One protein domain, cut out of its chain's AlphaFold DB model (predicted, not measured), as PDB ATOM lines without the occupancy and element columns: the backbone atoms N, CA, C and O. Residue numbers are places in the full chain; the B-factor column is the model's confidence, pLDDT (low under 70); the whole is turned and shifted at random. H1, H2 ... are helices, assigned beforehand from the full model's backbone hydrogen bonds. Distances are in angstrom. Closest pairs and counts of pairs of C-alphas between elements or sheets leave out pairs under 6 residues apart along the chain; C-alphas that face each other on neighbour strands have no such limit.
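AT A GLANCE: This is residues 106 to 180 of the 529 residues of the protein "YfiO domain-containing protein" of Prevotella sp. oral taxon 306 str. F0472 (UniProt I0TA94). Four helices fold back and forth along one long axis as a chain of three helical hairpins, making a thin, staggered rod: H1 packs on residues 121 to 128 of the long H2, the short H3 packs on residues 133 to 138 of H2, and the long H4 packs on H3. Residues 171 to 180 of H4 stick out at one end of the rod, and the link between H1 and H2 lies at the other. The printed part has 75 residues with four named helices, in the order H1, H2, H3, H4, and no named strand; the class is all helix. It is loose, with a radius of gyration of the C-alphas of 16.1 A, and the C-alphas span 58 by 18 by 14 A.

IN THESE COORDINATES: H1 is residues 106 to 114, 12.1 A from first to last C-alpha, and C-alpha 106 is at (258.781, 545.741, 447.754). H2 is residues 121 to 140, 29.0 A long, and its C-alpha 140 is at (259.460, 529.599, 461.123). H3 is residues 143 to 152, 14.4 A long. H4, residues 159 to 180, is the longest helix by residues and measures 31.6 A; its C-alpha 180 is at (251.851, 509.815, 472.823).

HOW THE PARTS SIT: H1 and H2 form a helical hairpin and touch at a shallow tilt of 20 degrees, opposite ways. Their closest C-alphas are those of Ile 112 and Thr 121, 5.6 A apart, and H2 touches H1 with residues 121 to 128 alone. H2 and H3 form the next hairpin, at a shallow tilt of 12 degrees, opposite ways. They touch, with the C-alphas of Ala 137 and Ala 145 closest at 4.7 A; here H2 touches with residues 133 to 138 alone. H3 and H4 form a third hairpin and touch at a shallow tilt of 22 degrees, opposite ways, with the C-alphas of Ile 143 and Ile 166 closest at 5.2 A. The helix packing is mostly aligned. H2 and H4 are near each other, with 8 pairs of C-alphas within 10 A and no pair within 8 A. H1 is apart from H3 and from H4. In H1, H2, H3 and H4 every O i to N i+4 pair is within hydrogen-bond range.

THE WHOLE: The two C-alphas farthest apart are those of Asn 117 and Gln 180, 58.0 A. Residues 114 to 119 and residues 171 to 180 of H4 stand free; without them the body of 59 residues spans 40 by 18 by 14 A. The link from H2 to H3 is tight, those from H1 to H2 and from H3 to H4 are short, and no link is long. The printed part has no cut. Its mean pLDDT is 92.6, and no printed residue is under 70.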
ATOM      1  N   TRP A 106     258.351 544.990 448.929       90.31
ATOM      2  CA  TRP A 106     258.781 545.741 447.754       90.31
ATOM      3  C   TRP A 106     258.049 547.082 447.617       90.31
ATOM      4  O   TRP A 106     258.699 548.093 447.357       90.31
ATOM      5  N   GLU A 107     256.733 547.112 447.834       90.75
ATOM      6  CA  GLU A 107     255.928 548.331 447.673       90.75
ATOM      7  C   GLU A 107     256.242 549.366 448.761       90.75
ATOM      8  O   GLU A 107     256.477 550.537 448.456       90.75
ATOM      9  N   LEU A 108     256.396 548.934 450.019       90.81
ATOM     10  CA  LEU A 108     256.834 549.813 451.111       90.81
ATOM     11  C   LEU A 108     258.256 550.359 450.882       90.81
ATOM     12  O   LEU A 108     258.513 551.549 451.086       90.81
ATOM     13  N   GLU A 109     259.193 549.529 450.407       92.00
ATOM     14  CA  GLU A 109     260.545 549.978 450.041       92.00
ATOM     15  C   GLU A 109     260.537 550.962 448.860       92.00
ATOM     16  O   GLU A 109     261.311 551.929 448.850       92.00
ATOM     17  N   SER A 110     259.671 550.726 447.872       92.75
ATOM     18  CA  SER A 110     259.468 551.596 446.712       92.75
ATOM     19  C   SER A 110     258.938 552.966 447.141       92.75
ATOM     20  O   SER A 110     259.530 553.990 446.783       92.75
ATOM     21  N   PHE A 111     257.913 552.999 448.001       93.44
ATOM     22  CA  PHE A 111     257.350 554.225 448.566       93.44
ATOM     23  C   PHE A 111     258.400 555.050 449.327       93.44
ATOM     24  O   PHE A 111     258.592 556.236 449.041       93.44
ATOM     25  N   ILE A 112     259.157 554.417 450.236       93.44
ATOM     26  CA  ILE A 112     260.222 555.074 451.019       93.44
ATOM     27  C   ILE A 112     261.288 555.695 450.102       93.44
ATOM     28  O   ILE A 112     261.824 556.765 450.403       93.44
ATOM     29  N   ARG A 113     261.613 555.034 448.982       93.75
ATOM     30  CA  ARG A 113     262.593 555.519 448.000       93.75
ATOM     31  C   ARG A 113     262.050 556.675 447.161       93.75
ATOM     32  O   ARG A 113     262.796 557.611 446.881       93.75
ATOM     33  N   LYS A 114     260.784 556.596 446.743       92.56
ATOM     34  CA  LYS A 114     260.120 557.590 445.888       92.56
ATOM     35  C   LYS A 114     259.816 558.884 446.649       92.56
ATOM     36  O   LYS A 114     259.991 559.965 446.090       92.56
ATOM     37  N   TYR A 115     259.465 558.787 447.934       91.44
ATOM     38  CA  TYR A 115     259.136 559.930 448.790       91.44
ATOM     39  C   TYR A 115     259.957 559.935 450.090       91.44
ATOM     40  O   TYR A 115     259.415 559.683 451.163       91.44
ATOM     41  N   PRO A 116     261.262 560.259 450.048       89.56
ATOM     42  CA  PRO A 116     262.139 560.191 451.223       89.56
ATOM     43  C   PRO A 116     261.878 561.277 452.281       89.56
ATOM     44  O   PRO A 116     262.308 561.123 453.419       89.56
ATOM     45  N   ASN A 117     261.196 562.367 451.909       86.38
ATOM     46  CA  ASN A 117     260.898 563.514 452.777       86.38
ATOM     47  C   ASN A 117     259.386 563.677 453.037       86.38
ATOM     48  O   ASN A 117     258.933 564.778 453.347       86.38
ATOM     49  N   SER A 118     258.593 562.621 452.827       89.19
ATOM     50  CA  SER A 118     257.156 562.648 453.107       89.19
ATOM     51  C   SER A 118     256.908 562.534 454.610       89.19
ATOM     52  O   SER A 118     257.688 561.926 455.342       89.19
ATOM     53  N   GLN A 119     255.784 563.077 455.076       88.19
ATOM     54  CA  GLN A 119     255.335 562.870 456.454       88.19
ATOM     55  C   GLN A 119     255.051 561.387 456.766       88.19
ATOM     56  O   GLN A 119     255.187 560.980 457.913       88.19
ATOM     57  N   TYR A 120     254.745 560.574 455.746       91.69
ATOM     58  CA  TYR A 120     254.459 559.138 455.880       91.69
ATOM     59  C   TYR A 120     255.712 558.250 455.800       91.69
ATOM     60  O   TYR A 120     255.633 557.043 455.993       91.69
ATOM     61  N   THR A 121     256.896 558.803 455.507       88.81
ATOM     62  CA  THR A 121     258.113 557.993 455.300       88.81
ATOM     63  C   THR A 121     258.549 557.259 456.569       88.81
ATOM     64  O   THR A 121     259.051 556.139 456.484       88.81
ATOM     65  N   GLN A 122     258.394 557.884 457.739       89.25
ATOM     66  CA  GLN A 122     258.724 557.254 459.019       89.25
ATOM     67  C   GLN A 122     257.759 556.104 459.325       89.25
ATOM     68  O   GLN A 122     258.203 555.001 459.632       89.25
ATOM     69  N   GLU A 123     256.462 556.339 459.146       89.75
ATOM     70  CA  GLU A 123     255.422 555.326 459.327       89.75
ATOM     71  C   GLU A 123     255.612 554.149 458.357       89.75
ATOM     72  O   GLU A 123     255.605 552.997 458.776       89.75
ATOM     73  N   ALA A 124     255.937 554.408 457.085       89.31
ATOM     74  CA  ALA A 124     256.256 553.363 456.107       89.31
ATOM     75  C   ALA A 124     257.466 552.501 456.510       89.31
ATOM     76  O   ALA A 124     257.486 551.297 456.251       89.31
ATOM     77  N   ARG A 125     258.482 553.083 457.167       90.75
ATOM     78  CA  ARG A 125     259.625 552.319 457.703       90.75
ATOM     79  C   ARG A 125     259.213 551.428 458.869       90.75
ATOM     80  O   ARG A 125     259.713 550.309 458.967       90.75
ATOM     81  N   GLU A 126     258.333 551.918 459.735       90.50
ATOM     82  CA  GLU A 126     257.799 551.157 460.866       90.50
ATOM     83  C   GLU A 126     256.912 550.001 460.377       90.50
ATOM     84  O   GLU A 126     257.119 548.865 460.804       90.50
ATOM     85  N   GLN A 127     256.033 550.247 459.399       90.12
ATOM     86  CA  GLN A 127     255.214 549.222 458.735       90.12
ATOM     87  C   GLN A 127     256.076 548.153 458.049       90.12
ATOM     88  O   GLN A 127     255.850 546.954 458.211       90.12
ATOM     89  N   LEU A 128     257.130 548.565 457.336       91.00
ATOM     90  CA  LEU A 128     258.077 547.639 456.713       91.00
ATOM     91  C   LEU A 128     258.807 546.775 457.753       91.00
ATOM     92  O   LEU A 128     258.991 545.574 457.543       91.00
ATOM     93  N   ALA A 129     259.237 547.368 458.869       90.62
ATOM     94  CA  ALA A 129     259.888 546.631 459.948       90.62
ATOM     95  C   ALA A 129     258.938 545.606 460.592       90.62
ATOM     96  O   ALA A 129     259.360 544.476 460.855       90.62
ATOM     97  N   ASP A 130     257.664 545.965 460.790       92.38
ATOM     98  CA  ASP A 130     256.641 545.054 461.308       92.38
ATOM     99  C   ASP A 130     256.369 543.887 460.352       92.38
ATOM    100  O   ASP A 130     256.421 542.724 460.759       92.38
ATOM    101  N   LEU A 131     256.189 544.181 459.061       92.12
ATOM    102  CA  LEU A 131     255.974 543.174 458.021       92.12
ATOM    103  C   LEU A 131     257.137 542.174 457.941       92.12
ATOM    104  O   LEU A 131     256.918 540.968 457.828       92.12
ATOM    105  N   VAL A 132     258.386 542.643 458.045       92.25
ATOM    106  CA  VAL A 132     259.568 541.763 458.053       92.25
ATOM    107  C   VAL A 132     259.572 540.839 459.274       92.25
ATOM    108  O   VAL A 132     259.882 539.653 459.140       92.25
ATOM    109  N   LEU A 133     259.228 541.351 460.461       93.38
ATOM    110  CA  LEU A 133     259.124 540.526 461.670       93.38
ATOM    111  C   LEU A 133     257.996 539.491 461.542       93.38
ATOM    112  O   LEU A 133     258.183 538.339 461.939       93.38
ATOM    113  N   TRP A 134     256.857 539.878 460.965       94.50
ATOM    114  CA  TRP A 134     255.726 538.984 460.725       94.50
ATOM    115  C   TRP A 134     256.076 537.863 459.738       94.50
ATOM    116  O   TRP A 134     255.870 536.691 460.049       94.50
ATOM    117  N   GLN A 135     256.696 538.189 458.599       92.75
ATOM    118  CA  GLN A 135     257.136 537.197 457.608       92.75
ATOM    119  C   GLN A 135     258.155 536.200 458.182       92.75
ATOM    120  O   GLN A 135     258.113 535.010 457.867       92.75
ATOM    121  N   GLN A 136     259.063 536.650 459.055       94.12
ATOM    122  CA  GLN A 136     259.980 535.744 459.756       94.12
ATOM    123  C   GLN A 136     259.229 534.784 460.687       94.12
ATOM    124  O   GLN A 136     259.539 533.591 460.717       94.12
ATOM    125  N   ALA A 137     258.238 535.290 461.428       95.44
ATOM    126  CA  ALA A 137     257.438 534.480 462.339       95.44
ATOM    127  C   ALA A 137     256.603 533.425 461.601       95.44
ATOM    128  O   ALA A 137     256.607 532.261 462.002       95.44
ATOM    129  N   THR A 138     255.963 533.795 460.489       95.81
ATOM    130  CA  THR A 138     255.163 532.869 459.671       95.81
ATOM    131  C   THR A 138     256.011 531.839 458.933       95.81
ATOM    132  O   THR A 138     255.575 530.702 458.777       95.81
ATOM    133  N   THR A 139     257.240 532.188 458.537       95.19
ATOM    134  CA  THR A 139     258.171 531.244 457.895       95.19
ATOM    135  C   THR A 139     258.657 530.168 458.868       95.19
ATOM    136  O   THR A 139     258.706 528.993 458.514       95.19
ATOM    137  N   LEU A 140     259.031 530.553 460.094       96.44
ATOM    138  CA  LEU A 140     259.460 529.599 461.123       96.44
ATOM    139  C   LEU A 140     258.278 528.801 461.689       96.44
ATOM    140  O   LEU A 140     258.429 527.623 461.999       96.44
ATOM    141  N   ASN A 141     257.117 529.449 461.811       95.06
ATOM    142  CA  ASN A 141     255.864 528.878 462.292       95.06
ATOM    143  C   ASN A 141     255.991 528.124 463.633       95.06
ATOM    144  O   ASN A 141     255.425 527.046 463.805       95.06
ATOM    145  N   THR A 142     256.737 528.693 464.585       96.00
ATOM    146  CA  THR A 142     256.867 528.164 465.954       96.00
ATOM    147  C   THR A 142     256.324 529.154 466.979       96.00
ATOM    148  O   THR A 142     256.230 530.356 466.713       96.00
ATOM    149  N   ILE A 143     255.993 528.665 468.176       94.81
ATOM    150  CA  ILE A 143     255.517 529.508 469.281       94.81
ATOM    151  C   ILE A 143     256.547 530.603 469.596       94.81
ATOM    152  O   ILE A 143     256.177 531.770 469.732       94.81
ATOM    153  N   GLU A 144     257.834 530.257 469.639       95.69
ATOM    154  CA  GLU A 144     258.933 531.185 469.924       95.69
ATOM    155  C   GLU A 144     259.046 532.269 468.849       95.69
ATOM    156  O   GLU A 144     259.316 533.430 469.163       95.69
ATOM    157  N   ALA A 145     258.824 531.917 467.580       95.31
ATOM    158  CA  ALA A 145     258.898 532.858 466.471       95.31
ATOM    159  C   ALA A 145     257.773 533.908 466.540       95.31
ATOM    160  O   ALA A 145     258.038 535.106 466.413       95.31
ATOM    161  N   TYR A 146     256.539 533.492 466.837       96.50
ATOM    162  CA  TYR A 146     255.413 534.413 467.032       96.50
ATOM    163  C   TYR A 146     255.529 535.228 468.335       96.50
ATOM    164  O   TYR A 146     255.220 536.418 468.341       96.50
ATOM    165  N   GLN A 147     256.041 534.650 469.428       95.56
ATOM    166  CA  GLN A 147     256.340 535.399 470.662       95.56
ATOM    167  C   GLN A 147     257.438 536.449 470.444       95.56
ATOM    168  O   GLN A 147     257.383 537.558 470.986       95.56
ATOM    169  N   ARG A 148     258.434 536.130 469.614       94.75
ATOM    170  CA  ARG A 148     259.471 537.078 469.206       94.75
ATOM    171  C   ARG A 148     258.902 538.218 468.366       94.75
ATOM    172  O   ARG A 148     259.349 539.345 468.543       94.75
ATOM    173  N   TYR A 149     257.930 537.952 467.492       95.44
ATOM    174  CA  TYR A 149     257.201 539.004 466.776       95.44
ATOM    175  C   TYR A 149     256.490 539.940 467.766       95.44
ATOM    176  O   TYR A 149     256.787 541.133 467.797       95.44
ATOM    177  N   LEU A 150     255.655 539.382 468.652       94.69
ATOM    178  CA  LEU A 150     254.867 540.138 469.636       94.69
ATOM    179  C   LEU A 150     255.711 540.987 470.600       94.69
ATOM    180  O   LEU A 150     255.237 542.006 471.089       94.69
ATOM    181  N   SER A 151     256.947 540.574 470.890       94.69
ATOM    182  CA  SER A 151     257.855 541.315 471.782       94.69
ATOM    183  C   SER A 151     258.694 542.385 471.081       94.69
ATOM    184  O   SER A 151     259.275 543.226 471.765       94.69
ATOM    185  N   LYS A 152     258.805 542.350 469.746       92.00
ATOM    186  CA  LYS A 152     259.671 543.257 468.971       92.00
ATOM    187  C   LYS A 152     258.926 544.245 468.082       92.00
ATOM    188  O   LYS A 152     259.543 545.214 467.648       92.00
ATOM    189  N   THR A 153     257.657 543.993 467.779       90.50
ATOM    190  CA  THR A 153     256.835 544.915 466.992       90.50
ATOM    191  C   THR A 153     256.531 546.202 467.764       90.50
ATOM    192  O   THR A 153     256.317 546.176 468.975       90.50
ATOM    193  N   SER A 154     256.507 547.330 467.053       85.38
ATOM    194  CA  SER A 154     255.997 548.621 467.538       85.38
ATOM    195  C   SER A 154     254.655 549.006 466.906       85.38
ATOM    196  O   SER A 154     254.013 549.939 467.381       85.38
ATOM    197  N   VAL A 155     254.237 548.300 465.849       86.38
ATOM    198  CA  VAL A 155     253.053 548.606 465.024       86.38
ATOM    199  C   VAL A 155     251.872 547.699 465.378       86.38
ATOM    200  O   VAL A 155     250.722 548.113 465.275       86.38
ATOM    201  N   PHE A 156     252.145 546.479 465.856       89.00
ATOM    202  CA  PHE A 156     251.153 545.517 466.347       89.00
ATOM    203  C   PHE A 156     250.107 545.048 465.315       89.00
ATOM    204  O   PHE A 156     249.115 544.432 465.725       89.00
ATOM    205  N   ALA A 157     250.330 545.249 464.008       88.50
ATOM    206  CA  ALA A 157     249.344 544.969 462.957       88.50
ATOM    207  C   ALA A 157     248.892 543.495 462.921       88.50
ATOM    208  O   ALA A 157     247.715 543.208 462.711       88.50
ATOM    209  N   TYR A 158     249.789 542.551 463.227       93.06
ATOM    210  CA  TYR A 158     249.518 541.107 463.175       93.06
ATOM    211  C   TYR A 158     249.336 540.463 464.556       93.06
ATOM    212  O   TYR A 158     249.395 539.239 464.693       93.06
ATOM    213  N   THR A 159     249.089 541.249 465.608       92.94
ATOM    214  CA  THR A 159     248.983 540.747 466.994       92.94
ATOM    215  C   THR A 159     247.918 539.663 467.153       92.94
ATOM    216  O   THR A 159     248.162 538.629 467.778       92.94
ATOM    217  N   GLN A 160     246.733 539.872 466.577       93.94
ATOM    218  CA  GLN A 160     245.652 538.889 466.645       93.94
ATOM    219  C   GLN A 160     246.030 537.602 465.904       93.94
ATOM    220  O   GLN A 160     245.864 536.516 466.452       93.94
ATOM    221  N   ALA A 161     246.586 537.718 464.697       94.19
ATOM    222  CA  ALA A 161     247.020 536.572 463.904       94.19
ATOM    223  C   ALA A 161     248.132 535.775 464.611       94.19
ATOM    224  O   ALA A 161     248.048 534.549 464.693       94.19
ATOM    225  N   ALA A 162     249.122 536.456 465.196       94.12
ATOM    226  CA  ALA A 162     250.191 535.839 465.979       94.12
ATOM    227  C   ALA A 162     249.647 535.094 467.209       94.12
ATOM    228  O   ALA A 162     250.015 533.945 467.446       94.12
ATOM    229  N   ASN A 163     248.732 535.706 467.968       95.31
ATOM    230  CA  ASN A 163     248.104 535.060 469.124       95.31
ATOM    231  C   ASN A 163     247.262 533.840 468.725       95.31
ATOM    232  O   ASN A 163     247.340 532.807 469.391       95.31
ATOM    233  N   THR A 164     246.508 533.927 467.625       96.69
ATOM    234  CA  THR A 164     245.771 532.788 467.060       96.69
ATOM    235  C   THR A 164     246.727 531.656 466.692       96.69
ATOM    236  O   THR A 164     246.510 530.524 467.113       96.69
ATOM    237  N   LYS A 165     247.840 531.955 466.010       96.56
ATOM    238  CA  LYS A 165     248.845 530.944 465.646       96.56
ATOM    239  C   LYS A 165     249.518 530.307 466.856       96.56
ATOM    240  O   LYS A 165     249.676 529.091 466.890       96.56
ATOM    241  N   ILE A 166     249.868 531.091 467.877       95.75
ATOM    242  CA  ILE A 166     250.410 530.560 469.139       95.75
ATOM    243  C   ILE A 166     249.408 529.609 469.794       95.75
ATOM    244  O   ILE A 166     249.803 528.550 470.281       95.75
ATOM    245  N   LYS A 167     248.123 529.976 469.823       95.88
ATOM    246  CA  LYS A 167     247.068 529.132 470.384       95.88
ATOM    247  C   LYS A 167     246.935 527.818 469.605       95.88
ATOM    248  O   LYS A 167     247.011 526.763 470.226       95.88
ATOM    249  N   GLU A 168     246.825 527.883 468.278       94.75
ATOM    250  CA  GLU A 168     246.737 526.706 467.397       94.75
ATOM    251  C   GLU A 168     247.935 525.760 467.582       94.75
ATOM    252  O   GLU A 168     247.760 524.552 467.735       94.75
ATOM    253  N   LEU A 169     249.159 526.298 467.619       94.94
ATOM    254  CA  LEU A 169     250.375 525.499 467.801       94.94
ATOM    255  C   LEU A 169     250.438 524.840 469.185       94.94
ATOM    256  O   LEU A 169     250.792 523.667 469.283       94.94
ATOM    257  N   LYS A 170     250.049 525.551 470.250       94.12
ATOM    258  CA  LYS A 170     249.976 524.978 471.606       94.12
ATOM    259  C   LYS A 170     248.939 523.866 471.712       94.12
ATOM    260  O   LYS A 170     249.186 522.851 472.365       94.12
ATOM    261  N   GLU A 171     247.774 524.051 471.095       91.94
ATOM    262  CA  GLU A 171     246.729 523.026 471.030       91.94
ATOM    263  C   GLU A 171     247.234 521.790 470.272       91.94
ATOM    264  O   GLU A 171     247.042 520.663 470.734       91.94
ATOM    265  N   GLU A 172     247.966 521.988 469.173       92.31
ATOM    266  CA  GLU A 172     248.575 520.909 468.397       92.31
ATOM    267  C   GLU A 172     249.646 520.134 469.177       92.31
ATOM    268  O   GLU A 172     249.636 518.900 469.178       92.31
ATOM    269  N   GLU A 173     250.553 520.825 469.868       92.12
ATOM    270  CA  GLU A 173     251.555 520.197 470.739       92.12
ATOM    271  C   GLU A 173     250.896 519.402 471.868       92.12
ATOM    272  O   GLU A 173     251.257 518.249 472.114       92.12
ATOM    273  N   THR A 174     249.872 519.979 472.504       90.62
ATOM    274  CA  THR A 174     249.111 519.313 473.569       90.62
ATOM    275  C   THR A 174     248.432 518.047 473.049       90.62
ATOM    276  O   THR A 174     248.491 517.003 473.701       90.62
ATOM    277  N   ARG A 175     247.835 518.103 471.851       91.25
ATOM    278  CA  ARG A 175     247.198 516.959 471.187       91.25
ATOM    279  C   ARG A 175     248.205 515.858 470.858       91.25
ATOM    280  O   ARG A 175     247.933 514.691 471.136       91.25
ATOM    281  N   LYS A 176     249.371 516.212 470.305       92.44
ATOM    282  CA  LYS A 176     250.455 515.257 470.016       92.44
ATOM    283  C   LYS A 176     250.975 514.589 471.287       92.44
ATOM    284  O   LYS A 176     251.138 513.371 471.302       92.44
ATOM    285  N   GLN A 177     251.182 515.361 472.353       92.62
ATOM    286  CA  GLN A 177     251.625 514.819 473.634       92.62
ATOM    287  C   GLN A 177     250.572 513.889 474.245       92.62
ATOM    288  O   GLN A 177     250.914 512.802 474.695       92.62
ATOM    289  N   MET A 178     249.292 514.274 474.216       94.19
ATOM    290  CA  MET A 178     248.190 513.431 474.692       94.19
ATOM    291  C   MET A 178     248.139 512.093 473.943       94.19
ATOM    292  O   MET A 178     247.980 511.048 474.564       94.19
ATOM    293  N   GLU A 179     248.291 512.113 472.619       92.88
ATOM    294  CA  GLU A 179     248.319 510.903 471.793       92.88
ATOM    295  C   GLU A 179     249.499 509.989 472.154       92.88
ATOM    296  O   GLU A 179     249.350 508.769 472.238       92.88
ATOM    297  N   GLN A 180     250.675 510.567 472.399       92.56
ATOM    298  CA  GLN A 180     251.851 509.815 472.823       92.56
ATOM    299  C   GLN A 180     251.669 509.214 474.221       92.56
ATOM    300  O   GLN A 180     251.927 508.025 474.406       92.56
TER     301      GLN A 180